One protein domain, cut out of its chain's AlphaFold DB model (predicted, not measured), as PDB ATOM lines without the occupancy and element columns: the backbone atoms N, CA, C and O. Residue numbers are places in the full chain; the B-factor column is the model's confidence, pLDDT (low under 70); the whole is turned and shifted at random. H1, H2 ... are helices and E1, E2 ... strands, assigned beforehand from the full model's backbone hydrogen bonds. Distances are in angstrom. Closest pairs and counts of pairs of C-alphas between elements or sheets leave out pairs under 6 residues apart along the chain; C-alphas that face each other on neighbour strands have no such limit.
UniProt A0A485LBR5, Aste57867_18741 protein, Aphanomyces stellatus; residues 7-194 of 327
ATOM      1  N   SER A   7      72.592  80.328 -56.693       92.56
ATOM      2  CA  SER A   7      72.499  81.751 -57.033       92.56
ATOM      3  C   SER A   7      72.296  82.644 -55.811       92.56
ATOM      4  O   SER A   7      72.821  83.752 -55.755       92.56
ATOM      5  N   TRP A   8      71.570  82.174 -54.797       93.06
ATOM      6  CA  TRP A   8      71.342  82.938 -53.572       93.06
ATOM      7  C   TRP A   8      72.530  82.846 -52.618       93.06
ATOM      8  O   TRP A   8      72.915  83.855 -52.023       93.06
ATOM      9  N   THR A   9      73.156  81.671 -52.508       91.00
ATOM     10  CA  THR A   9      74.374  81.509 -51.698       91.00
ATOM     11  C   THR A   9      75.555  82.324 -52.226       91.00
ATOM     12  O   THR A   9      76.319  82.846 -51.417       91.00
ATOM     13  N   GLU A  10      75.679  82.495 -53.546       91.56
ATOM     14  CA  GLU A  10      76.722  83.320 -54.174       91.56
ATOM     15  C   GLU A  10      76.528  84.819 -53.915       91.56
ATOM     16  O   GLU A  10      77.505  85.549 -53.757       91.56
ATOM     17  N   ILE A  11      75.274  85.282 -53.829       93.25
ATOM     18  CA  ILE A  11      74.955  86.673 -53.479       93.25
ATOM     19  C   ILE A  11      75.238  86.940 -51.993       93.25
ATOM     20  O   ILE A  11      75.732  88.011 -51.645       93.25
ATOM     21  N   GLY A  12      74.914  85.983 -51.116       91.44
ATOM     22  CA  GLY A  12      75.244  86.057 -49.690       91.44
ATOM     23  C   GLY A  12      74.484  87.137 -48.911       91.44
ATOM     24  O   GLY A  12      75.047  87.753 -48.012       91.44
ATOM     25  N   PHE A  13      73.218  87.393 -49.252       92.94
ATOM     26  CA  PHE A  13      72.401  88.393 -48.558       92.94
ATOM     27  C   PHE A  13      71.931  87.926 -47.167       92.94
ATOM     28  O   PHE A  13      71.789  86.732 -46.895       92.94
ATOM     29  N   GLU A  14      71.629  88.886 -46.296       91.94
ATOM     30  CA  GLU A  14      70.973  88.664 -45.007       91.94
ATOM     31  C   GLU A  14      69.463  88.554 -45.208       91.94
ATOM     32  O   GLU A  14      68.820  89.482 -45.709       91.94
ATOM     33  N   THR A  15      68.882  87.422 -44.824       90.19
ATOM     34  CA  THR A  15      67.447  87.167 -44.955       90.19
ATOM     35  C   THR A  15      66.658  88.031 -43.981       90.19
ATOM     36  O   THR A  15      67.002  88.143 -42.802       90.19
ATOM     37  N   ARG A  16      65.574  88.625 -44.470       89.44
ATOM     38  CA  ARG A  16      64.674  89.508 -43.725       89.44
ATOM     39  C   ARG A  16      63.229  88.980 -43.665       89.44
ATOM     40  O   ARG A  16      62.341  89.704 -43.229       89.44
ATOM     41  N   GLY A  17      63.001  87.727 -44.063       88.69
ATOM     42  CA  GLY A  17      61.700  87.043 -44.037       88.69
ATOM     43  C   GLY A  17      61.376  86.369 -45.374       88.69
ATOM     44  O   GLY A  17      62.011  86.661 -46.381       88.69
ATOM     45  N   GLY A  18      60.390  85.470 -45.402       87.12
ATOM     46  CA  GLY A  18      59.980  84.752 -46.623       87.12
ATOM     47  C   GLY A  18      58.485  84.813 -46.943       87.12
ATOM     48  O   GLY A  18      58.051  84.243 -47.941       87.12
ATOM     49  N   SER A  19      57.685  85.508 -46.126       88.81
ATOM     50  CA  SER A  19      56.245  85.668 -46.343       88.81
ATOM     51  C   SER A  19      55.924  87.086 -46.829       88.81
ATOM     52  O   SER A  19      56.224  88.036 -46.107       88.81
ATOM     53  N   PRO A  20      55.273  87.263 -47.994       88.25
ATOM     54  CA  PRO A  20      54.850  88.580 -48.482       88.25
ATOM     55  C   PRO A  20      53.732  89.221 -47.644       88.25
ATOM     56  O   PRO A  20      53.417  90.388 -47.843       88.25
ATOM     57  N   LEU A  21      53.128  88.474 -46.713       88.00
ATOM     58  CA  LEU A  21      52.095  88.975 -45.800       88.00
ATOM     59  C   LEU A  21      52.668  89.505 -44.477       88.00
ATOM     60  O   LEU A  21      51.913  89.964 -43.622       88.00
ATOM     61  N   CYS A  22      53.985  89.416 -44.290       87.25
ATOM     62  CA  CYS A  22      54.666  89.764 -43.052       87.25
ATOM     63  C   CYS A  22      55.608  90.961 -43.240       87.25
ATOM     64  O   CYS A  22      56.205  91.096 -44.309       87.25
ATOM     65  N   PRO A  23      55.780  91.810 -42.208       87.06
ATOM     66  CA  PRO A  23      56.814  92.842 -42.217       87.06
ATOM     67  C   PRO A  23      58.213  92.215 -42.151       87.06
ATOM     68  O   PRO A  23      58.362  91.049 -41.770       87.06
ATOM     69  N   GLU A  24      59.249  92.993 -42.479       85.69
ATOM     70  CA  GLU A  24      60.620  92.510 -42.348       85.69
ATOM     71  C   GLU A  24      60.972  92.132 -40.900       85.69
ATOM     72  O   GLU A  24      60.690  92.862 -39.947       85.69
ATOM     73  N   ILE A  25      61.654  90.999 -40.725       86.00
ATOM     74  CA  ILE A  25      62.136  90.575 -39.405       86.00
ATOM     75  C   ILE A  25      63.264  91.507 -38.932       86.00
ATOM     76  O   ILE A  25      64.031  92.005 -39.766       86.00
ATOM     77  N   PRO A  26      63.426  91.758 -37.622       85.19
ATOM     78  CA  PRO A  26      64.524  92.572 -37.104       85.19
ATOM     79  C   PRO A  26      65.905  91.987 -37.439       85.19
ATOM     80  O   PRO A  26      66.077  90.772 -37.472       85.19
ATOM     81  N   LEU A  27      66.917  92.849 -37.594       82.81
ATOM     82  CA  LEU A  27      68.306  92.434 -37.867       82.81
ATOM     83  C   LEU A  27      68.892  91.503 -36.791       82.81
ATOM     84  O   LEU A  27      69.765  90.701 -37.085       82.81
ATOM     85  N   SER A  28      68.407  91.563 -35.547       83.12
ATOM     86  CA  SER A  28      68.832  90.645 -34.479       83.12
ATOM     87  C   SER A  28      68.453  89.183 -34.735       83.12
ATOM     88  O   SER A  28      69.029  88.292 -34.119       83.12
ATOM     89  N   TYR A  29      67.476  88.950 -35.612       80.44
ATOM     90  CA  TYR A  29      67.005  87.631 -36.022       80.44
ATOM     91  C   TYR A  29      67.332  87.328 -37.490       80.44
ATOM     92  O   TYR A  29      66.906  86.288 -37.992       80.44
ATOM     93  N   SER A  30      68.065  88.213 -38.183       82.88
ATOM     94  CA  SER A  30      68.518  87.917 -39.539       82.88
ATOM     95  C   SER A  30      69.561  86.810 -39.509       82.88
ATOM     96  O   SER A  30      70.320  86.643 -38.551       82.88
ATOM     97  N   GLN A  31      69.560  86.022 -40.572       85.50
ATOM     98  CA  GLN A  31      70.576  85.025 -40.841       85.50
ATOM     99  C   GLN A  31      71.064  85.238 -42.266       85.50
ATOM    100  O   GLN A  31      70.303  85.662 -43.141       85.50
ATOM    101  N   THR A  32      72.323  84.908 -42.521       89.25
ATOM    102  CA  THR A  32      72.814  84.841 -43.890       89.25
ATOM    103  C   THR A  32      72.043  83.755 -44.633       89.25
ATOM    104  O   THR A  32      71.797  82.678 -44.085       89.25
ATOM    105  N   ILE A  33      71.698  83.999 -45.896       89.25
ATOM    106  CA  ILE A  33      70.960  83.044 -46.735       89.25
ATOM    107  C   ILE A  33      71.664  81.684 -46.859       89.25
ATOM    108  O   ILE A  33      71.011  80.658 -47.013       89.25
ATOM    109  N   SER A  34      72.990  81.641 -46.695       87.94
ATOM    110  CA  SER A  34      73.772  80.402 -46.611       87.94
ATOM    111  C   SER A  34      73.445  79.536 -45.388       87.94
ATOM    112  O   SER A  34      73.847  78.380 -45.343       87.94
ATOM    113  N   GLY A  35      72.722  80.045 -44.389       83.88
ATOM    114  CA  GLY A  35      72.223  79.266 -43.255       83.88
ATOM    115  C   GLY A  35      70.985  78.421 -43.582       83.88
ATOM    116  O   GLY A  35      70.712  77.438 -42.886       83.88
ATOM    117  N   GLY A  36      70.257  78.764 -44.648       85.75
ATOM    118  CA  GLY A  36      68.970  78.164 -44.990       85.75
ATOM    119  C   GLY A  36      67.946  79.204 -45.442       85.75
ATOM    120  O   GLY A  36      68.102  80.400 -45.210       85.75
ATOM    121  N   LEU A  37      66.859  78.730 -46.055       85.56
ATOM    122  CA  LEU A  37      65.681  79.562 -46.301       85.56
ATOM    123  C   LEU A  37      64.958  79.867 -44.990       85.56
ATOM    124  O   LEU A  37      64.734  78.963 -44.180       85.56
ATOM    125  N   VAL A  38      64.517  81.113 -44.825       84.38
ATOM    126  CA  VAL A  38      63.584  81.491 -43.759       84.38
ATOM    127  C   VAL A  38      62.175  81.039 -44.137       84.38
ATOM    128  O   VAL A  38      61.882  80.802 -45.313       84.38
ATOM    129  N   SER A  39      61.305  80.911 -43.131       82.88
ATOM    130  CA  SER A  39      59.899  80.532 -43.281       82.88
ATOM    131  C   SER A  39      59.241  81.157 -44.517       82.88
ATOM    132  O   SER A  39      59.230  82.379 -44.684       82.88
ATOM    133  N   LEU A  40      58.711  80.284 -45.378       87.62
ATOM    134  CA  LEU A  40      57.908  80.650 -46.542       87.62
ATOM    135  C   LEU A  40      56.549  81.216 -46.093       87.62
ATOM    136  O   LEU A  40      56.262  81.336 -44.900       87.62
ATOM    137  N   LEU A  41      55.675  81.526 -47.050       88.25
ATOM    138  CA  LEU A  41      54.314  81.966 -46.760       88.25
ATOM    139  C   LEU A  41      53.594  80.975 -45.827       88.25
ATOM    140  O   LEU A  41      53.518  79.779 -46.101       88.25
ATOM    141  N   SER A  42      53.038  81.473 -44.729       84.56
ATOM    142  CA  SER A  42      52.248  80.685 -43.784       84.56
ATOM    143  C   SER A  42      51.005  81.451 -43.367       84.56
ATOM    144  O   SER A  42      51.023  82.679 -43.307       84.56
ATOM    145  N   TRP A  43      49.954  80.702 -43.049       78.38
ATOM    146  CA  TRP A  43      48.715  81.210 -42.464       78.38
ATOM    147  C   TRP A  43      48.679  81.022 -40.942       78.38
ATOM    148  O   TRP A  43      48.019  81.784 -40.243       78.38
ATOM    149  N   ASP A  44      49.433  80.043 -40.435       76.00
ATOM    150  CA  ASP A  44      49.335  79.568 -39.050       76.00
ATOM    151  C   ASP A  44      50.539  79.984 -38.190       76.00
ATOM    152  O   ASP A  44      50.531  79.829 -36.969       76.00
ATOM    153  N   PHE A  45      51.600  80.496 -38.823       74.50
ATOM    154  CA  PHE A  45      52.806  80.951 -38.133       74.50
ATOM    155  C   PHE A  45      52.815  82.469 -37.966       74.50
ATOM    156  O   PHE A  45      52.456  83.217 -38.873       74.50
ATOM    157  N   GLN A  46      53.283  82.924 -36.804       76.44
ATOM    158  CA  GLN A  46      53.541  84.341 -36.557       76.44
ATOM    159  C   GLN A  46      54.737  84.806 -37.397       76.44
ATOM    160  O   GLN A  46      55.695  84.059 -37.583       76.44
ATOM    161  N   CYS A  47      54.715  86.059 -37.855       78.81
ATOM    162  CA  CYS A  47      55.730  86.608 -38.760       78.81
ATOM    163  C   CYS A  47      57.180  86.559 -38.234       78.81
ATOM    164  O   CYS A  47      58.113  86.620 -39.026       78.81
ATOM    165  N   GLU A  48      57.384  86.410 -36.923       66.12
ATOM    166  CA  GLU A  48      58.713  86.306 -36.304       66.12
ATOM    167  C   GLU A  48      59.276  84.869 -36.253       66.12
ATOM    168  O   GLU A  48      60.398  84.660 -35.793       66.12
ATOM    169  N   SER A  49      58.541  83.848 -36.712       62.97
ATOM    170  CA  SER A  49      59.034  82.465 -36.671       62.97
ATOM    171  C   SER A  49      60.041  82.191 -37.797       62.97
ATOM    172  O   SER A  49      59.675  82.147 -38.972       62.97
ATOM    173  N   VAL A  50      61.306  81.962 -37.436       59.81
ATOM    174  CA  VAL A  50      62.408  81.786 -38.405       59.81
ATOM    175  C   VAL A  50      62.593  80.329 -38.859       59.81
ATOM    176  O   VAL A  50      63.159  80.090 -39.922       59.81
ATOM    177  N   LEU A  51      62.084  79.331 -38.123       56.25
ATOM    178  CA  LEU A  51      62.342  77.918 -38.431       56.25
ATOM    179  C   LEU A  51      61.159  77.197 -39.080       56.25
ATOM    180  O   LEU A  51      60.123  76.997 -38.449       56.25
ATOM    181  N   VAL A  52      61.386  76.656 -40.278       55.59
ATOM    182  CA  VAL A  52      60.538  75.612 -40.868       55.59
ATOM    183  C   VAL A  52      61.394  74.376 -41.107       55.59
ATOM    184  O   VAL A  52      61.987  74.169 -42.165       55.59
ATOM    185  N   GLY A  53      61.475  73.526 -40.084       55.44
ATOM    186  CA  GLY A  53      61.935  72.158 -40.274       55.44
ATOM    187  C   GLY A  53      60.922  71.410 -41.136       55.44
ATOM    188  O   GLY A  53      59.759  71.301 -40.771       55.44
ATOM    189  N   GLN A  54      61.350  70.905 -42.289       61.44
ATOM    190  CA  GLN A  54      60.520  70.000 -43.084       61.44
ATOM    191  C   GLN A  54      60.444  68.629 -42.411       61.44
ATOM    192  O   GLN A  54      61.484  68.027 -42.123       61.44
ATOM    193  N   THR A  55      59.233  68.115 -42.227       60.06
ATOM    194  CA  THR A  55      58.984  66.688 -42.030       60.06
ATOM    195  C   THR A  55      59.252  65.970 -43.348       60.06
ATOM    196  O   THR A  55      58.714  66.337 -44.387       60.06
ATOM    197  N   GLN A  56      60.137  64.976 -43.325       70.88
ATOM    198  CA  GLN A  56      60.465  64.178 -44.502       70.88
ATOM    199  C   GLN A  56      59.949  62.764 -44.286       70.88
ATOM    200  O   GLN A  56      60.288  62.121 -43.295       70.88
ATOM    201  N   THR A  57      59.120  62.296 -45.214       81.06
ATOM    202  CA  THR A  57      58.729  60.886 -45.284       81.06
ATOM    203  C   THR A  57      59.638  60.166 -46.269       81.06
ATOM    204  O   THR A  57      60.012  60.746 -47.289       81.06
ATOM    205  N   SER A  58      59.972  58.906 -45.999       85.88
ATOM    206  CA  SER A  58      60.768  58.074 -46.916       85.88
ATOM    207  C   SER A  58      60.152  58.013 -48.319       85.88
ATOM    208  O   SER A  58      60.862  58.104 -49.315       85.88
ATOM    209  N   GLU A  59      58.824  57.950 -48.397       87.94
ATOM    210  CA  GLU A  59      58.052  57.936 -49.644       87.94
ATOM    211  C   GLU A  59      58.275  59.198 -50.485       87.94
ATOM    212  O   GLU A  59      58.585  59.104 -51.674       87.94
ATOM    213  N   SER A  60      58.176  60.387 -49.872       88.19
ATOM    214  CA  SER A  60      58.385  61.643 -50.599       88.19
ATOM    215  C   SER A  60      59.836  61.825 -51.037       88.19
ATOM    216  O   SER A  60      60.077  62.424 -52.082       88.19
ATOM    217  N   MET A  61      60.804  61.255 -50.317       88.81
ATOM    218  CA  MET A  61      62.207  61.237 -50.749       88.81
ATOM    219  C   MET A  61      62.425  60.349 -51.978       88.81
ATOM    220  O   MET A  61      63.012  60.810 -52.954       88.81
ATOM    221  N   VAL A  62      61.908  59.117 -51.961       91.50
ATOM    222  CA  VAL A  62      61.999  58.178 -53.094       91.50
ATOM    223  C   VAL A  62      61.352  58.771 -54.347       91.50
ATOM    224  O   VAL A  62      61.976  58.797 -55.407       91.50
ATOM    225  N   ALA A  63      60.143  59.326 -54.216       91.25
ATOM    226  CA  ALA A  63      59.460  59.991 -55.323       91.25
ATOM    227  C   ALA A  63      60.281  61.166 -55.880       91.25
ATOM    228  O   ALA A  63      60.395  61.317 -57.092       91.25
ATOM    229  N   SER A  64      60.904  61.961 -55.004       92.19
ATOM    230  CA  SER A  64      61.724  63.108 -55.415       92.19
ATOM    231  C   SER A  64      62.988  62.693 -56.167       92.19
ATOM    232  O   SER A  64      63.349  63.364 -57.126       92.19
ATOM    233  N   VAL A  65      63.646  61.590 -55.784       92.44
ATOM    234  CA  VAL A  65      64.816  61.059 -56.516       92.44
ATOM    235  C   VAL A  65      64.435  60.639 -57.936       92.44
ATOM    236  O   VAL A  65      65.154  60.964 -58.879       92.44
ATOM    237  N   ILE A  66      63.296  59.960 -58.099       91.81
ATOM    238  CA  ILE A  66      62.805  59.524 -59.415       91.81
ATOM    239  C   ILE A  66      62.430  60.741 -60.272       91.81
ATOM    240  O   ILE A  66      62.879  60.856 -61.408       91.81
ATOM    241  N   LEU A  67      61.655  61.680 -59.720       91.69
ATOM    242  CA  LEU A  67      61.200  62.880 -60.436       91.69
ATOM    243  C   LEU A  67      62.353  63.825 -60.807       91.69
ATOM    244  O   LEU A  67      62.317  64.458 -61.860       91.69
ATOM    245  N   ALA A  68      63.390  63.900 -59.971       90.94
ATOM    246  CA  ALA A  68      64.597  64.676 -60.241       90.94
ATOM    247  C   ALA A  68      65.584  63.975 -61.189       90.94
ATOM    248  O   ALA A  68      66.634  64.549 -61.474       90.94
ATOM    249  N   ASN A  69      65.267  62.768 -61.672       89.50
ATOM    250  CA  ASN A  69      66.141  61.962 -62.525       89.50
ATOM    251  C   ASN A  69      67.515  61.684 -61.876       89.50
ATOM    252  O   ASN A  69      68.567  61.870 -62.486       89.50
ATOM    253  N   MET A  70      67.502  61.294 -60.597       89.44
ATOM    254  CA  MET A  70      68.701  61.067 -59.777       89.44
ATOM    255  C   MET A  70      68.917  59.598 -59.378       89.44
ATOM    256  O   MET A  70      69.770  59.307 -58.544       89.44
ATOM    257  N   SER A  71      68.168  58.659 -59.949       86.00
ATOM    258  CA  SER A  71      68.288  57.210 -59.690       86.00
ATOM    259  C   SER A  71      69.688  56.643 -59.969       86.00
ATOM    260  O   SER A  71      70.135  55.735 -59.277       86.00
ATOM    261  N   LEU A  72      70.386  57.195 -60.964       85.62
ATOM    262  CA  LEU A  72      71.748  56.836 -61.366       85.62
ATOM    263  C   LEU A  72      72.736  57.983 -61.097       85.62
ATOM    264  O   LEU A  72      73.758  58.100 -61.773       85.62
ATOM    265  N   ALA A  73      72.414  58.856 -60.137       88.88
ATOM    266  CA  ALA A  73      73.250  59.993 -59.780       88.88
ATOM    267  C   ALA A  73      74.645  59.532 -59.334       88.88
ATOM    268  O   ALA A  73      74.791  58.635 -58.499       88.88
ATOM    269  N   SER A  74      75.682  60.175 -59.867       92.56
ATOM    270  CA  SER A  74      77.051  59.943 -59.416       92.56
ATOM    271  C   SER A  74      77.261  60.499 -57.997       92.56
ATOM    272  O   SER A  74      76.516  61.383 -57.555       92.56
ATOM    273  N   PRO A  75      78.302  60.055 -57.268       92.19
ATOM    274  CA  PRO A  75      78.651  60.643 -55.974       92.19
ATOM    275  C   PRO A  75      78.851  62.165 -56.034       92.19
ATOM    276  O   PRO A  75      78.503  62.868 -55.085       92.19
ATOM    277  N   ASP A  76      79.346  62.683 -57.163       92.94
ATOM    278  CA  ASP A  76      79.522  64.119 -57.389       92.94
ATOM    279  C   ASP A  76      78.175  64.841 -57.552       92.94
ATOM    280  O   ASP A  76      77.995  65.941 -57.031       92.94
ATOM    281  N   ASP A  77      77.189  64.227 -58.209       92.69
ATOM    282  CA  ASP A  77      75.829  64.778 -58.338       92.69
ATOM    283  C   ASP A  77      75.118  64.854 -56.985       92.69
ATOM    284  O   ASP A  77      74.477  65.858 -56.650       92.69
ATOM    285  N   ILE A  78      75.286  63.810 -56.173       93.25
ATOM    286  CA  ILE A  78      74.780  63.760 -54.802       93.25
ATOM    287  C   ILE A  78      75.462  64.839 -53.954       93.25
ATOM    288  O   ILE A  78      74.783  65.568 -53.228       93.25
ATOM    289  N   ALA A  79      76.781  65.004 -54.080       93.44
ATOM    290  CA  ALA A  79      77.521  66.049 -53.380       93.44
ATOM    291  C   ALA A  79      77.068  67.458 -53.787       93.44
ATOM    292  O   ALA A  79      76.838  68.294 -52.912       93.44
ATOM    293  N   ARG A  80      76.864  67.715 -55.087       92.81
ATOM    294  CA  ARG A  80      76.338  68.993 -55.602       92.81
ATOM    295  C   ARG A  80      74.944  69.305 -55.074       92.81
ATOM    296  O   ARG A  80      74.669  70.451 -54.720       92.81
ATOM    297  N   THR A  81      74.093  68.288 -54.981       92.88
ATOM    298  CA  THR A  81      72.752  68.418 -54.402       92.88
ATOM    299  C   THR A  81      72.847  68.741 -52.916       92.88
ATOM    300  O   THR A  81      72.301  69.731 -52.442       92.88
ATOM    301  N   CYS A  82      73.628  67.974 -52.161       92.38
ATOM    302  CA  CYS A  82      73.765  68.182 -50.724       92.38
ATOM    303  C   CYS A  82      74.501  69.467 -50.332       92.38
ATOM    304  O   CYS A  82      74.287  69.955 -49.221       92.38
ATOM    305  N   ALA A  83      75.295  70.054 -51.230       92.00
ATOM    306  CA  ALA A  83      75.884  71.378 -51.043       92.00
ATOM    307  C   ALA A  83      74.821  72.482 -50.897       92.00
ATOM    308  O   ALA A  83      75.060  73.452 -50.184       92.00
ATOM    309  N   GLN A  84      73.628  72.295 -51.476       90.94
ATOM    310  CA  GLN A  84      72.513  73.240 -51.347       90.94
ATOM    311  C   GLN A  84      71.863  73.208 -49.957       90.94
ATOM    312  O   GLN A  84      70.999  74.017 -49.658       90.94
ATOM    313  N   ASN A  85      72.254  72.290 -49.068       88.00
ATOM    314  CA  ASN A  85      71.766  72.230 -47.689       88.00
ATOM    315  C   ASN A  85      72.941  72.320 -46.695       88.00
ATOM    316  O   ASN A  85      73.223  71.355 -45.973       88.00
ATOM    317  N   PRO A  86      73.633  73.473 -46.651       80.19
ATOM    318  CA  PRO A  86      74.908  73.649 -45.949       80.19
ATOM    319  C   PRO A  86      74.830  73.376 -44.442       80.19
ATOM    320  O   PRO A  86      75.797  72.914 -43.841       80.19
ATOM    321  N   SER A  87      73.670  73.590 -43.816       79.94
ATOM    322  CA  SER A  87      73.474  73.317 -42.387       79.94
ATOM    323  C   SER A  87      73.403  71.821 -42.047       79.94
ATOM    324  O   SER A  87      73.563  71.449 -40.883       79.94
ATOM    325  N   ARG A  88      73.151  70.938 -43.029       84.12
ATOM    326  CA  ARG A  88      72.967  69.487 -42.821       84.12
ATOM    327  C   ARG A  88      73.573  68.624 -43.934       84.12
ATOM    328  O   ARG A  88      73.009  67.582 -44.277       84.12
ATOM    329  N   THR A  89      74.729  69.013 -44.466       88.81
ATOM    330  CA  THR A  89      75.391  68.313 -45.579       88.81
ATOM    331  C   THR A  89      75.660  66.836 -45.281       88.81
ATOM    332  O   THR A  89      75.346  65.982 -46.102       88.81
ATOM    333  N   SER A  90      76.174  66.495 -44.093       89.88
ATOM    334  CA  SER A  90      76.498  65.102 -43.730       89.88
ATOM    335  C   SER A  90      75.266  64.194 -43.689       89.88
ATOM    336  O   SER A  90      75.282  63.099 -44.247       89.88
ATOM    337  N   ALA A  91      74.180  64.671 -43.076       89.06
ATOM    338  CA  ALA A  91      72.904  63.965 -43.060       89.06
ATOM    339  C   ALA A  91      72.341  63.825 -44.480       89.06
ATOM    340  O   ALA A  91      71.875  62.752 -44.847       89.06
ATOM    341  N   CYS A  92      72.435  64.879 -45.298       91.00
ATOM    342  CA  CYS A  92      72.010  64.828 -46.693       91.00
ATOM    343  C   CYS A  92      72.739  63.744 -47.483       91.00
ATOM    344  O   CYS A  92      72.082  62.925 -48.118       91.00
ATOM    345  N   LEU A  93      74.070  63.700 -47.398       93.38
ATOM    346  CA  LEU A  93      74.875  62.707 -48.109       93.38
ATOM    347  C   LEU A  93      74.490  61.283 -47.700       93.38
ATOM    348  O   LEU A  93      74.326  60.422 -48.561       93.38
ATOM    349  N   ALA A  94      74.295  61.041 -46.400       92.06
ATOM    350  CA  ALA A  94      73.886  59.734 -45.896       92.06
ATOM    351  C   ALA A  94      72.522  59.302 -46.461       92.06
ATOM    352  O   ALA A  94      72.403  58.199 -46.996       92.06
ATOM    353  N   PHE A  95      71.508  60.170 -46.387       89.06
ATOM    354  CA  PHE A  95      70.163  59.835 -46.860       89.06
ATOM    355  C   PHE A  95      70.065  59.752 -48.386       89.06
ATOM    356  O   PHE A  95      69.393  58.857 -48.895       89.06
ATOM    357  N   MET A  96      70.733  60.643 -49.124       92.06
ATOM    358  CA  MET A  96      70.738  60.610 -50.589       92.06
ATOM    359  C   MET A  96      71.402  59.339 -51.106       92.06
ATOM    360  O   MET A  96      70.810  58.667 -51.941       92.06
ATOM    361  N   ASN A  97      72.557  58.946 -50.555       93.88
ATOM    362  CA  ASN A  97      73.213  57.695 -50.943       93.88
ATOM    363  C   ASN A  97      72.302  56.481 -50.719       93.88
ATOM    364  O   ASN A  97      72.158  55.657 -51.614       93.88
ATOM    365  N   GLN A  98      71.638  56.392 -49.559       92.62
ATOM    366  CA  GLN A  98      70.708  55.294 -49.268       92.62
ATOM    367  C   GLN A  98      69.479  55.298 -50.186       92.62
ATOM    368  O   GLN A  98      69.030  54.243 -50.620       92.62
ATOM    369  N   THR A  99      68.926  56.477 -50.483       92.44
ATOM    370  CA  THR A  99      67.711  56.598 -51.303       92.44
ATOM    371  C   THR A  99      68.003  56.290 -52.770       92.44
ATOM    372  O   THR A  99      67.233  55.572 -53.401       92.44
ATOM    373  N   VAL A 100      69.120  56.791 -53.304       93.38
ATOM    374  CA  VAL A 100      69.563  56.514 -54.678       93.38
ATOM    375  C   VAL A 100      69.868  55.024 -54.848       93.38
ATOM    376  O   VAL A 100      69.345  54.412 -55.774       93.38
ATOM    377  N   ASP A 101      70.606  54.412 -53.914       93.25
ATOM    378  CA  ASP A 101      70.905  52.971 -53.935       93.25
ATOM    379  C   ASP A 101      69.631  52.109 -53.865       93.25
ATOM    380  O   ASP A 101      69.466  51.142 -54.614       93.25
ATOM    381  N   PHE A 102      68.667  52.507 -53.026       92.44
ATOM    382  CA  PHE A 102      67.365  51.851 -52.941       92.44
ATOM    383  C   PHE A 102      66.580  51.943 -54.259       92.44
ATOM    384  O   PHE A 102      66.067  50.930 -54.738       92.44
ATOM    385  N   VAL A 103      66.491  53.130 -54.864       91.88
ATOM    386  CA  VAL A 103      65.777  53.331 -56.137       91.88
ATOM    387  C   VAL A 103      66.439  52.536 -57.261       91.88
ATOM    388  O   VAL A 103      65.742  51.826 -57.989       91.88
ATOM    389  N   ALA A 104      67.769  52.585 -57.361       90.38
ATOM    390  CA  ALA A 104      68.530  51.843 -58.362       90.38
ATOM    391  C   ALA A 104      68.345  50.321 -58.228       90.38
ATOM    392  O   ALA A 104      68.207  49.620 -59.230       90.38
ATOM    393  N   THR A 105      68.299  49.810 -56.993       91.62
ATOM    394  CA  THR A 105      68.195  48.370 -56.718       91.62
ATOM    395  C   THR A 105      66.771  47.837 -56.882       91.62
ATOM    396  O   THR A 105      66.574  46.767 -57.459       91.62
ATOM    397  N   TYR A 106      65.768  48.557 -56.371       90.31
ATOM    398  CA  TYR A 106      64.405  48.032 -56.220       90.31
ATOM    399  C   TYR A 106      63.377  48.638 -57.184       90.31
ATOM    400  O   TYR A 106      62.290  48.077 -57.318       90.31
ATOM    401  N   MET A 107      63.686  49.745 -57.868       89.00
ATOM    402  CA  MET A 107      62.758  50.433 -58.783       89.00
ATOM    403  C   MET A 107      63.294  50.690 -60.216       89.00
ATOM    404  O   MET A 107      62.855  51.652 -60.851       89.00
ATOM    405  N   PRO A 108      64.159  49.838 -60.814       79.56
ATOM    406  CA  PRO A 108      64.797  50.132 -62.106       79.56
ATOM    407  C   PRO A 108      63.818  50.188 -63.293       79.56
ATOM    408  O   PRO A 108      64.063  50.857 -64.295       79.56
ATOM    409  N   THR A 109      62.684  49.488 -63.215       72.31
ATOM    410  CA  THR A 109      61.667  49.469 -64.279       72.31
ATOM    411  C   THR A 109      60.778  50.709 -64.285       72.31
ATOM    412  O   THR A 109      60.166  51.024 -65.305       72.31
ATOM    413  N   GLN A 110      60.675  51.396 -63.149       69.69
ATOM    414  CA  GLN A 110      59.711  52.473 -62.941       69.69
ATOM    415  C   GLN A 110      60.166  53.775 -63.605       69.69
ATOM    416  O   GLN A 110      59.347  54.519 -64.132       69.69
ATOM    417  N   GLU A 111      61.474  54.004 -63.659       66.75
ATOM    418  CA  GLU A 111      62.075  55.192 -64.260       66.75
ATOM    419  C   GLU A 111      61.834  55.268 -65.776       66.75
ATOM    420  O   GLU A 111      61.295  56.254 -66.278       66.75
ATOM    421  N   ASN A 112      62.124  54.184 -66.503       71.12
ATOM    422  CA  ASN A 112      61.891  54.124 -67.949       71.12
ATOM    423  C   ASN A 112      60.406  54.277 -68.297       71.12
ATOM    424  O   ASN A 112      60.063  54.959 -69.264       71.12
ATOM    425  N   ALA A 113      59.528  53.667 -67.494       80.44
ATOM    426  CA  ALA A 113      58.085  53.736 -67.690       80.44
ATOM    427  C   ALA A 113      57.511  55.141 -67.430       80.44
ATOM    428  O   ALA A 113      56.536  55.519 -68.077       80.44
ATOM    429  N   LEU A 114      58.098  55.907 -66.504       85.69
ATOM    430  CA  LEU A 114      57.587  57.214 -66.080       85.69
ATOM    431  C   LEU A 114      58.239  58.404 -66.791       85.69
ATOM    432  O   LEU A 114      57.679  59.492 -66.725       85.69
ATOM    433  N   SER A 115      59.363  58.220 -67.489       85.50
ATOM    434  CA  SER A 115      60.118  59.279 -68.188       85.50
ATOM    435  C   SER A 115      59.247  60.322 -68.913       85.50
ATOM    436  O   SER A 115      59.350  61.517 -68.640       85.50
ATOM    437  N   VAL A 116      58.316  59.877 -69.764       90.06
ATOM    438  CA  VAL A 116      57.402  60.759 -70.516       90.06
ATOM    439  C   VAL A 116      56.483  61.565 -69.594       90.06
ATOM    440  O   VAL A 116      56.230  62.745 -69.837       90.06
ATOM    441  N   GLU A 117      55.969  60.949 -68.529       91.19
ATOM    442  CA  GLU A 117      55.092  61.637 -67.579       91.19
ATOM    443  C   GLU A 117      55.873  62.606 -66.685       91.19
ATOM    444  O   GLU A 117      55.359  63.675 -66.361       91.19
ATOM    445  N   ILE A 118      57.131  62.296 -66.352       91.00
ATOM    446  CA  ILE A 118      58.032  63.200 -65.625       91.00
ATOM    447  C   ILE A 118      58.296  64.455 -66.460       91.00
ATOM    448  O   ILE A 118      58.180  65.570 -65.948       91.00
ATOM    449  N   GLU A 119      58.586  64.313 -67.755       91.38
ATOM    450  CA  GLU A 119      58.787  65.455 -68.655       91.38
ATOM    451  C   GLU A 119      57.532  66.330 -68.760       91.38
ATOM    452  O   GLU A 119      57.611  67.557 -68.633       91.38
ATOM    453  N   ARG A 120      56.353  65.714 -68.920       94.06
ATOM    454  CA  ARG A 120      55.074  66.439 -68.948       94.06
ATOM    455  C   ARG A 120      54.785  67.147 -67.631       94.06
ATOM    456  O   ARG A 120      54.392  68.311 -67.654       94.06
ATOM    457  N   ALA A 121      54.999  66.479 -66.499       92.69
ATOM    458  CA  ALA A 121      54.833  67.074 -65.178       92.69
ATOM    459  C   ALA A 121      55.792  68.257 -64.991       92.69
ATOM    460  O   ALA A 121      55.369  69.328 -64.570       92.69
ATOM    461  N   THR A 122      57.057  68.113 -65.394       92.75
ATOM    462  CA  THR A 122      58.055  69.194 -65.351       92.75
ATOM    463  C   THR A 122      57.589  70.406 -66.156       92.75
ATOM    464  O   THR A 122      57.639  71.535 -65.666       92.75
ATOM    465  N   ALA A 123      57.109  70.188 -67.384       94.25
ATOM    466  CA  ALA A 123      56.608  71.254 -68.247       94.25
ATOM    467  C   ALA A 123      55.358  71.930 -67.662       94.25
ATOM    468  O   ALA A 123      55.271  73.160 -67.654       94.25
ATOM    469  N   ALA A 124      54.426  71.144 -67.117       94.31
ATOM    470  CA  ALA A 124      53.221  71.654 -66.473       94.31
ATOM    471  C   ALA A 124      53.559  72.530 -65.257       94.31
ATOM    472  O   ALA A 124      53.084  73.660 -65.168       94.31
ATOM    473  N   ILE A 125      54.439  72.071 -64.362       94.00
ATOM    474  CA  ILE A 125      54.836  72.842 -63.175       94.00
ATOM    475  C   ILE A 125      55.597  74.114 -63.567       94.00
ATOM    476  O   ILE A 125      55.333  75.179 -63.012       94.00
ATOM    477  N   ARG A 126      56.484  74.048 -64.567       93.56
ATOM    478  CA  ARG A 126      57.173  75.240 -65.088       93.56
ATOM    479  C   ARG A 126      56.200  76.274 -65.655       93.56
ATOM    480  O   ARG A 126      56.419  77.465 -65.459       93.56
ATOM    481  N   SER A 127      55.117  75.837 -66.301       94.31
ATOM    482  CA  SER A 127      54.092  76.745 -66.836       94.31
ATOM    483  C   SER A 127      53.321  77.508 -65.755       94.31
ATOM    484  O   SER A 127      52.848  78.609 -66.016       94.31
ATOM    485  N   LEU A 128      53.243  76.961 -64.535       93.50
ATOM    486  CA  LEU A 128      52.617  77.622 -63.387       93.50
ATOM    487  C   LEU A 128      53.502  78.700 -62.756       93.50
ATOM    488  O   LEU A 128      53.020  79.442 -61.909       93.50
ATOM    489  N   GLN A 129      54.783  78.764 -63.142       93.81
ATOM    490  CA  GLN A 129      55.747  79.746 -62.649       93.81
ATOM    491  C   GLN A 129      55.800  79.812 -61.113       93.81
ATOM    492  O   GLN A 129      55.795  80.887 -60.532       93.81
ATOM    493  N   VAL A 130      55.842  78.652 -60.449       94.50
ATOM    494  CA  VAL A 130      55.963  78.590 -58.985       94.50
ATOM    495  C   VAL A 130      57.341  79.093 -58.558       94.50
ATOM    496  O   VAL A 130      58.357  78.588 -59.041       94.50
ATOM    497  N   GLU A 131      57.387  80.049 -57.635       93.19
ATOM    498  CA  GLU A 131      58.613  80.708 -57.186       93.19
ATOM    499  C   GLU A 131      58.891  80.483 -55.693       93.19
ATOM    500  O   GLU A 131      57.992  80.415 -54.847       93.19
ATOM    501  N   LEU A 132      60.179  80.399 -55.366       91.62
ATOM    502  CA  LEU A 132      60.702  80.640 -54.030       91.62
ATOM    503  C   LEU A 132      60.926  82.138 -53.853       91.62
ATOM    504  O   LEU A 132      61.445  82.815 -54.742       91.62
ATOM    505  N   LEU A 133      60.574  82.633 -52.671       91.50
ATOM    506  CA  LEU A 133      60.634  84.047 -52.337       91.50
ATOM    507  C   LEU A 133      61.334  84.246 -50.996       91.50
ATOM    508  O   LEU A 133      61.014  83.573 -50.014       91.50
ATOM    509  N   GLN A 134      62.276  85.187 -50.956       91.56
ATOM    510  CA  GLN A 134      62.888  85.693 -49.730       91.56
ATOM    511  C   GLN A 134      63.065  87.208 -49.827       91.56
ATOM    512  O   GLN A 134      63.513  87.743 -50.840       91.56
ATOM    513  N   PHE A 135      62.758  87.905 -48.746       91.94
ATOM    514  CA  PHE A 135      63.199  89.273 -48.541       91.94
ATOM    515  C   PHE A 135      64.623  89.251 -48.006       91.94
ATOM    516  O   PHE A 135      64.959  88.433 -47.149       91.94
ATOM    517  N   GLY A 136      65.464  90.159 -48.482       93.25
ATOM    518  CA  GLY A 136      66.857  90.193 -48.074       93.25
ATOM    519  C   GLY A 136      67.509  91.555 -48.218       93.25
ATOM    520  O   GLY A 136      67.005  92.446 -48.900       93.25
ATOM    521  N   GLN A 137      68.648  91.714 -47.559       93.62
ATOM    522  CA  GLN A 137      69.499  92.894 -47.655       93.62
ATOM    523  C   GLN A 137      70.955  92.474 -47.808       93.62
ATOM    524  O   GLN A 137      71.428  91.592 -47.102       93.62
ATOM    525  N   LEU A 138      71.688  93.133 -48.705       91.50
ATOM    526  CA  LEU A 138      73.122  92.871 -48.880       91.50
ATOM    527  C   LEU A 138      73.948  93.369 -47.689       91.50
ATOM    528  O   LEU A 138      74.952  92.770 -47.337       91.50
ATOM    529  N   ASN A 139      73.524  94.475 -47.079       87.00
ATOM    530  CA  ASN A 139      74.130  95.048 -45.882       87.00
ATOM    531  C   ASN A 139      73.030  95.651 -44.994       87.00
ATOM    532  O   ASN A 139      71.981  96.022 -45.520       87.00
ATOM    533  N   PRO A 140      73.277  95.879 -43.688       83.38
ATOM    534  CA  PRO A 140      72.294  96.482 -42.778       83.38
ATOM    535  C   PRO A 140      71.776  97.867 -43.204       83.38
ATOM    536  O   PRO A 140      70.723  98.306 -42.753       83.38
ATOM    537  N   LEU A 141      72.536  98.566 -44.052       87.69
ATOM    538  CA  LEU A 141      72.199  99.884 -44.600       87.69
ATOM    539  C   LEU A 141      71.582  99.812 -46.006       87.69
ATOM    540  O   LEU A 141      71.145 100.830 -46.538       87.69
ATOM    541  N   SER A 142      71.595  98.640 -46.642       90.50
ATOM    542  CA  SER A 142      71.034  98.455 -47.976       90.50
ATOM    543  C   SER A 142      69.504  98.430 -47.917       90.50
ATOM    544  O   SER A 142      68.934  97.952 -46.934       90.50
ATOM    545  N   PRO A 143      68.813  98.907 -48.968       92.12
ATOM    546  CA  PRO A 143      67.364  98.782 -49.041       92.12
ATOM    547  C   PRO A 143      66.954  97.307 -49.037       92.12
ATOM    548  O   PRO A 143      67.694  96.446 -49.520       92.12
ATOM    549  N   LEU A 144      65.767  97.029 -48.495       91.62
ATOM    550  CA  LEU A 144      65.152  95.709 -48.579       91.62
ATOM    551  C   LEU A 144      64.920  95.348 -50.051       91.62
ATOM    552  O   LEU A 144      64.353  96.139 -50.806       91.62
ATOM    553  N   GLN A 145      65.365  94.164 -50.451       93.31
ATOM    554  CA  GLN A 145      65.190  93.626 -51.793       93.31
ATOM    555  C   GLN A 145      64.403  92.323 -51.742       93.31
ATOM    556  O   GLN A 145      64.445  91.583 -50.758       93.31
ATOM    557  N   LEU A 146      63.682  92.060 -52.827       92.00
ATOM    558  CA  LEU A 146      62.922  90.838 -53.020       92.00
ATOM    559  C   LEU A 146      63.700  89.896 -53.938       92.00
ATOM    560  O   LEU A 146      63.874  90.190 -55.121       92.00
ATOM    561  N   PHE A 147      64.129  88.759 -53.401       93.56
ATOM    562  CA  PHE A 147      64.777  87.692 -54.150       93.56
ATOM    563  C   PHE A 147      63.733  86.651 -54.542       93.56
ATOM    564  O   PHE A 147      63.026  86.108 -53.689       93.56
ATOM    565  N   ARG A 148      63.624  86.406 -55.849       93.00
ATOM    566  CA  ARG A 148      62.694  85.457 -56.464       93.00
ATOM    567  C   ARG A 148      63.481  84.473 -57.310       93.00
ATOM    568  O   ARG A 148      64.439  84.868 -57.973       93.00
ATOM    569  N   LEU A 149      63.084  83.211 -57.275       93.06
ATOM    570  CA  LEU A 149      63.662  82.169 -58.111       93.06
ATOM    571  C   LEU A 149      62.586  81.152 -58.458       93.06
ATOM    572  O   LEU A 149      61.856  80.703 -57.574       93.06
ATOM    573  N   ASN A 150      62.507  80.753 -59.725       93.50
ATOM    574  CA  ASN A 150      61.594  79.692 -60.117       93.50
ATOM    575  C   ASN A 150      62.000  78.367 -59.458       93.50
ATOM    576  O   ASN A 150      63.168  77.990 -59.449       93.50
ATOM    577  N   LEU A 151      61.024  77.640 -58.925       92.12
ATOM    578  CA  LEU A 151      61.266  76.410 -58.183       92.12
ATOM    579  C   LEU A 151      61.974  75.338 -59.030       92.12
ATOM    580  O   LEU A 151      62.828  74.632 -58.509       92.12
ATOM    581  N   LEU A 152      61.638  75.222 -60.322       93.00
ATOM    582  CA  LEU A 152      62.248  74.275 -61.269       93.00
ATOM    583  C   LEU A 152      63.091  74.991 -62.337       93.00
ATOM    584  O   LEU A 152      63.026  74.647 -63.531       93.00
ATOM    585  N   ASP A 153      63.873  75.984 -61.912       91.94
ATOM    586  CA  ASP A 153      64.804  76.697 -62.786       91.94
ATOM    587  C   ASP A 153      65.856  75.729 -63.378       91.94
ATOM    588  O   ASP A 153      66.511  74.993 -62.635       91.94
ATOM    589  N   PRO A 154      66.032  75.680 -64.714       89.25
ATOM    590  CA  PRO A 154      66.998  74.786 -65.353       89.25
ATOM    591  C   PRO A 154      68.464  75.101 -65.018       89.25
ATOM    592  O   PRO A 154      69.314  74.232 -65.211       89.25
ATOM    593  N   SER A 155      68.778  76.307 -64.540       90.31
ATOM    594  CA  SER A 155      70.131  76.675 -64.102       90.31
ATOM    595  C   SER A 155      70.494  76.098 -62.727       90.31
ATOM    596  O   SER A 155      71.670  75.902 -62.428       90.31
ATOM    597  N   GLU A 156      69.496  75.724 -61.923       90.94
ATOM    598  CA  GLU A 156      69.636  75.329 -60.516       90.94
ATOM    599  C   GLU A 156      69.562  73.805 -60.335       90.94
ATOM    600  O   GLU A 156      68.788  73.266 -59.541       90.94
ATOM    601  N   VAL A 157      70.401  73.077 -61.079       88.94
ATOM    602  CA  VAL A 157      70.381  71.601 -61.124       88.94
ATOM    603  C   VAL A 157      70.601  70.972 -59.740       88.94
ATOM    604  O   VAL A 157      69.958  69.979 -59.407       88.94
ATOM    605  N   GLY A 158      71.453  71.570 -58.900       88.31
ATOM    606  CA  GLY A 158      71.705  71.086 -57.535       88.31
ATOM    607  C   GLY A 158      70.492  71.195 -56.603       88.31
ATOM    608  O   GLY A 158      70.416  70.483 -55.605       88.31
ATOM    609  N   CYS A 159      69.519  72.050 -56.920       90.38
ATOM    610  CA  CYS A 159      68.296  72.214 -56.135       90.38
ATOM    611  C   CYS A 159      67.114  71.393 -56.663       90.38
ATOM    612  O   CYS A 159      66.084  71.328 -55.990       90.38
ATOM    613  N   ALA A 160      67.250  70.726 -57.813       91.69
ATOM    614  CA  ALA A 160      66.150  70.021 -58.470       91.69
ATOM    615  C   ALA A 160      65.498  68.952 -57.574       91.69
ATOM    616  O   ALA A 160      64.274  68.869 -57.506       91.69
ATOM    617  N   PHE A 161      66.291  68.179 -56.825       92.56
ATOM    618  CA  PHE A 161      65.774  67.205 -55.854       92.56
ATOM    619  C   PHE A 161      64.867  67.856 -54.804       92.56
ATOM    620  O   PHE A 161      63.768  67.380 -54.521       92.56
ATOM    621  N   PHE A 162      65.317  68.971 -54.235       91.38
ATOM    622  CA  PHE A 162      64.571  69.689 -53.212       91.38
ATOM    623  C   PHE A 162      63.318  70.355 -53.769       91.38
ATOM    624  O   PHE A 162      62.275  70.345 -53.114       91.38
ATOM    625  N   ALA A 163      63.404  70.896 -54.982       92.62
ATOM    626  CA  ALA A 163      62.270  71.431 -55.716       92.62
ATOM    627  C   ALA A 163      61.183  70.368 -55.912       92.62
ATOM    628  O   ALA A 163      60.026  70.594 -55.553       92.62
ATOM    629  N   TRP A 164      61.560  69.174 -56.379       93.38
ATOM    630  CA  TRP A 164      60.634  68.050 -56.504       93.38
ATOM    631  C   TRP A 164      60.067  67.598 -55.168       93.38
ATOM    632  O   TRP A 164      58.879  67.307 -55.094       93.38
ATOM    633  N   HIS A 165      60.856  67.638 -54.099       91.50
ATOM    634  CA  HIS A 165      60.347  67.361 -52.763       91.50
ATOM    635  C   HIS A 165      59.239  68.337 -52.349       91.50
ATOM    636  O   HIS A 165      58.192  67.907 -51.868       91.50
ATOM    637  N   PHE A 166      59.406  69.640 -52.598       90.50
ATOM    638  CA  PHE A 166      58.343  70.622 -52.360       90.50
ATOM    639  C   PHE A 166      57.086  70.349 -53.196       90.50
ATOM    640  O   PHE A 166      55.975  70.474 -52.681       90.50
ATOM    641  N   ILE A 167      57.258  69.960 -54.461       92.75
ATOM    642  CA  ILE A 167      56.153  69.671 -55.385       92.75
ATOM    643  C   ILE A 167      55.416  68.393 -54.985       92.75
ATOM    644  O   ILE A 167      54.190  68.372 -55.019       92.75
ATOM    645  N   VAL A 168      56.125  67.343 -54.568       92.12
ATOM    646  CA  VAL A 168      55.516  66.098 -54.078       92.12
ATOM    647  C   VAL A 168      54.682  66.378 -52.834       92.12
ATOM    648  O   VAL A 168      53.541  65.938 -52.747       92.12
ATOM    649  N   GLU A 169      55.202  67.162 -51.893       88.19
ATOM    650  CA  GLU A 169      54.446  67.564 -50.704       88.19
ATOM    651  C   GLU A 169      53.205  68.399 -51.069       88.19
ATOM    652  O   GLU A 169      52.157  68.245 -50.442       88.19
ATOM    653  N   TRP A 170      53.288  69.237 -52.108       90.56
ATOM    654  CA  TRP A 170      52.126  69.945 -52.645       90.56
ATOM    655  C   TRP A 170      51.106  68.991 -53.284       90.56
ATOM    656  O   TRP A 170      49.921  69.066 -52.964       90.56
ATOM    657  N   ALA A 171      51.549  68.045 -54.111       90.88
ATOM    658  CA  ALA A 171      50.684  67.042 -54.730       90.88
ATOM    659  C   ALA A 171      49.983  66.147 -53.690       90.88
ATOM    660  O   ALA A 171      48.839  65.747 -53.888       90.88
ATOM    661  N   LEU A 172      50.645  65.877 -52.560       87.38
ATOM    662  CA  LEU A 172      50.095  65.133 -51.422       87.38
ATOM    663  C   LEU A 172      49.219  65.991 -50.489       87.38
ATOM    664  O   LEU A 172      48.739  65.485 -49.475       87.38
ATOM    665  N   GLY A 173      49.031  67.284 -50.776       85.06
ATOM    666  CA  GLY A 173      48.230  68.198 -49.954       85.06
ATOM    667  C   GLY A 173      48.859  68.562 -48.604       85.06
ATOM    668  O   GLY A 173      48.195  69.140 -47.749       85.06
ATOM    669  N   ARG A 174      50.144  68.250 -48.394       83.88
ATOM    670  CA  ARG A 174      50.914  68.639 -47.197       83.88
ATOM    671  C   ARG A 174      51.467  70.057 -47.303       83.88
ATOM    672  O   ARG A 174      52.009  70.591 -46.344       83.88
ATOM    673  N   ARG A 175      51.356  70.676 -48.473       86.19
ATOM    674  CA  ARG A 175      51.736  72.060 -48.760       86.19
ATOM    675  C   ARG A 175      50.751  72.626 -49.773       86.19
ATOM    676  O   ARG A 175      50.122  71.865 -50.502       86.19
ATOM    677  N   ALA A 176      50.635  73.944 -49.840       89.56
ATOM    678  CA  ALA A 176      49.847  74.617 -50.857       89.56
ATOM    679  C   ALA A 176      50.740  75.489 -51.744       89.56
ATOM    680  O   ALA A 176      51.797  75.970 -51.329       89.56
ATOM    681  N   VAL A 177      50.281  75.703 -52.971       92.88
ATOM    682  CA  VAL A 177      50.773  76.753 -53.861       92.88
ATOM    683  C   VAL A 177      49.645  77.753 -54.012       92.88
ATOM    684  O   VAL A 177      48.503  77.367 -54.268       92.88
ATOM    685  N   VAL A 178      49.956  79.032 -53.829       93.06
ATOM    686  CA  VAL A 178      48.975  80.111 -53.920       93.06
ATOM    687  C   VAL A 178      49.451  81.175 -54.892       93.06
ATOM    688  O   VAL A 178      50.633  81.512 -54.928       93.06
ATOM    689  N   ALA A 179      48.513  81.703 -55.672       94.38
ATOM    690  CA  ALA A 179      48.735  82.855 -56.527       94.38
ATOM    691  C   ALA A 179      48.237  84.110 -55.801       94.38
ATOM    692  O   ALA A 179      47.069  84.203 -55.422       94.38
ATOM    693  N   LEU A 180      49.145  85.049 -55.566       92.38
ATOM    694  CA  LEU A 180      48.866  86.369 -55.028       92.38
ATOM    695  C   LEU A 180      48.772  87.337 -56.205       92.38
ATOM    696  O   LEU A 180      49.772  87.621 -56.862       92.38
ATOM    697  N   GLN A 181      47.571  87.840 -56.467       94.25
ATOM    698  CA  GLN A 181      47.324  88.799 -57.538       94.25
ATOM    699  C   GLN A 181      47.376  90.216 -56.970       94.25
ATOM    700  O   GLN A 181      46.540  90.587 -56.148       94.25
ATOM    701  N   GLY A 182      48.365  90.993 -57.406       89.62
ATOM    702  CA  GLY A 182      48.411  92.435 -57.202       89.62
ATOM    703  C   GLY A 182      47.938  93.194 -58.442       89.62
ATOM    704  O   GLY A 182      47.713  92.615 -59.502       89.62
ATOM    705  N   ASP A 183      47.837  94.517 -58.317       91.69
ATOM    706  CA  ASP A 183      47.409  95.395 -59.415       91.69
ATOM    707  C   ASP A 183      48.419  95.445 -60.577       91.69
ATOM    708  O   ASP A 183      48.046  95.703 -61.720       91.69
ATOM    709  N   ALA A 184      49.706  95.227 -60.279       89.69
ATOM    710  CA  ALA A 184      50.805  95.345 -61.240       89.69
ATOM    711  C   ALA A 184      51.445  94.003 -61.626       89.69
ATOM    712  O   ALA A 184      51.962  93.883 -62.734       89.69
ATOM    713  N   ASP A 185      51.447  93.022 -60.722       88.12
ATOM    714  CA  ASP A 185      52.118  91.736 -60.919       88.12
ATOM    715  C   ASP A 185      51.393  90.629 -60.143       88.12
ATOM    716  O   ASP A 185      50.695  90.891 -59.155       88.12
ATOM    717  N   SER A 186      51.566  89.387 -60.588       91.12
ATOM    718  CA  SER A 186      51.061  88.196 -59.913       91.12
ATOM    719  C   SER A 186      52.212  87.312 -59.470       91.12
ATOM    720  O   SER A 186      53.132  87.055 -60.238       91.12
ATOM    721  N   LEU A 187      52.124  86.797 -58.254       92.31
ATOM    722  CA  LEU A 187      53.183  86.030 -57.622       92.31
ATOM    723  C   LEU A 187      52.651  84.658 -57.211       92.31
ATOM    724  O   LEU A 187      51.746  84.570 -56.383       92.31
ATOM    725  N   VAL A 188      53.225  83.585 -57.751       95.12
ATOM    726  CA  VAL A 188      52.839  82.209 -57.412       95.12
ATOM    727  C   VAL A 188      53.870  81.628 -56.449       95.12
ATOM    728  O   VAL A 188      54.994  81.339 -56.842       95.12
ATOM    729  N   VAL A 189      53.500  81.456 -55.180       92.69
ATOM    730  CA  VAL A 189      54.428  81.055 -54.108       92.69
ATOM    731  C   VAL A 189      53.994  79.787 -53.393       92.69
ATOM    732  O   VAL A 189      52.807  79.500 -53.220       92.69
ATOM    733  N   LEU A 190      54.993  79.035 -52.937       90.56
ATOM    734  CA  LEU A 190      54.814  77.901 -52.037       90.56
ATOM    735  C   LEU A 190      54.558  78.369 -50.607       90.56
ATOM    736  O   LEU A 190      55.254  79.243 -50.086       90.56
ATOM    737  N   THR A 191      53.624  77.708 -49.932       89.31
ATOM    738  CA  THR A 191      53.450  77.866 -48.491       89.31
ATOM    739  C   THR A 191      54.450  77.009 -47.719       89.31
ATOM    740  O   THR A 191      55.111  76.123 -48.267       89.31
ATOM    741  N   VAL A 192      54.544  77.209 -46.408       86.00
ATOM    742  CA  VAL A 192      55.104  76.221 -45.477       86.00
ATOM    743  C   VAL A 192      54.326  74.900 -45.548       86.00
ATOM    744  O   VAL A 192      53.205  74.861 -46.064       86.00
ATOM    745  N   ALA A 193      54.923  73.815 -45.043       80.25
ATOM    746  CA  ALA A 193      54.182  72.568 -44.890       80.25
ATOM    747  C   ALA A 193      53.019  72.824 -43.928       80.25
ATOM    748  O   ALA A 193      53.224  73.339 -42.828       80.25
ATOM    749  N   LEU A 194      51.813  72.496 -44.374       73.38
ATOM    750  CA  LEU A 194      50.615  72.530 -43.562       73.38
ATOM    751  C   LEU A 194      50.789  71.457 -42.493       73.38
ATOM    752  O   LEU A 194      50.949  70.273 -42.800       73.38
TER     753      LEU A 194
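Overview. This is residues 7 to 194 of the 327 residues of the protein "Aste57867_18741 protein" of Aphanomyces stellatus (UniProt A0A485LBR5). A small, strongly twisted sheet of E1, E2 and E3, with the hairpin E4 and E5 beside it, makes one end of this model, and helices H2 to H5 make the other, H4 and H5 meeting at a corner as a V with H2 between them. H6 sits in the middle, between H2 and the strands, while the tip of the hairpin, residues 181 to 186, sticks out. The printed part has 188 residues, with six named helices and five named strands in the order H1 E1 H2 H3 H4 H5 E2 E3 H6 E4 E5; the class is mixed, helices and strands. The sheets, E1 - E2 - E3 and E4 - E5, are antiparallel; the whole is compact, with a radius of gyration of the C-alphas of 17.1 A and spans of 53 by 36 by 29 A.

Along the chain. Start at E2, residues 131 to 137, whose C-alpha 131 stands at (58.613, 80.708, -57.186); it runs 18.9 A. Beside it are E1, residues 14 to 17, and E3, residues 145 to 150, 16.6 A long. Look next for E4, residues 175 to 181, 19.4 A, and E5, residues 186 to 193, 21.9 A, ending at C-alpha 193, (54.182, 72.568, -44.890). The helices are H1, residues 7 to 11, from C-alpha 7 at (72.499, 81.751, -57.033); H2, 58 to 67; H3, 75 to 83; H4, 86 to 106, 29.5 A; H5, 108 to 127, 29.1 A; and H6, 157 to 171, 21.2 A.

Arrangement. In the hairpin E2 and E3, find N 132 and O 149, 2.8 A apart; across E1 and E2, N 16 and O 135 are 2.8 A apart. In the hairpin E4 and E5, N 180 and O 187 are 2.8 A apart. The closest C-alphas of E2 and E5 are those of Glu 131 and Val 189, 5.2 A. H1 only grazes the sheet of E1, E2 and E3, with residues 7 to 8. H6 and E4 come closest at the C-alphas of Trp 170 and Ala 176, 5.5 A. H6 touches H2, closest C-alphas Ser 64 and Trp 164, 5.2 A, at a steep tilt of 57 degrees, opposite ways. H3 and H4, a helical hairpin, touch at Cys 82 and Thr 89, whose C-alphas are 5.4 A apart. H4 and H5 meet only through their link. Every O i to N i+4 pair is within hydrogen-bond range in H1, H2 and H3, against 15 of 17 in H4, 13 of 16 in H5 and 9 of 11 in H6.

Size, cuts and confidence. The C-alphas farthest apart are those of Thr 109 and Leu 141, 55.1 A. The printed part has no cut. The link from E1 to H2, residues 18 to 57, is long. Look for pLDDT under 70 at residues 48 to 55 and 110 to 111.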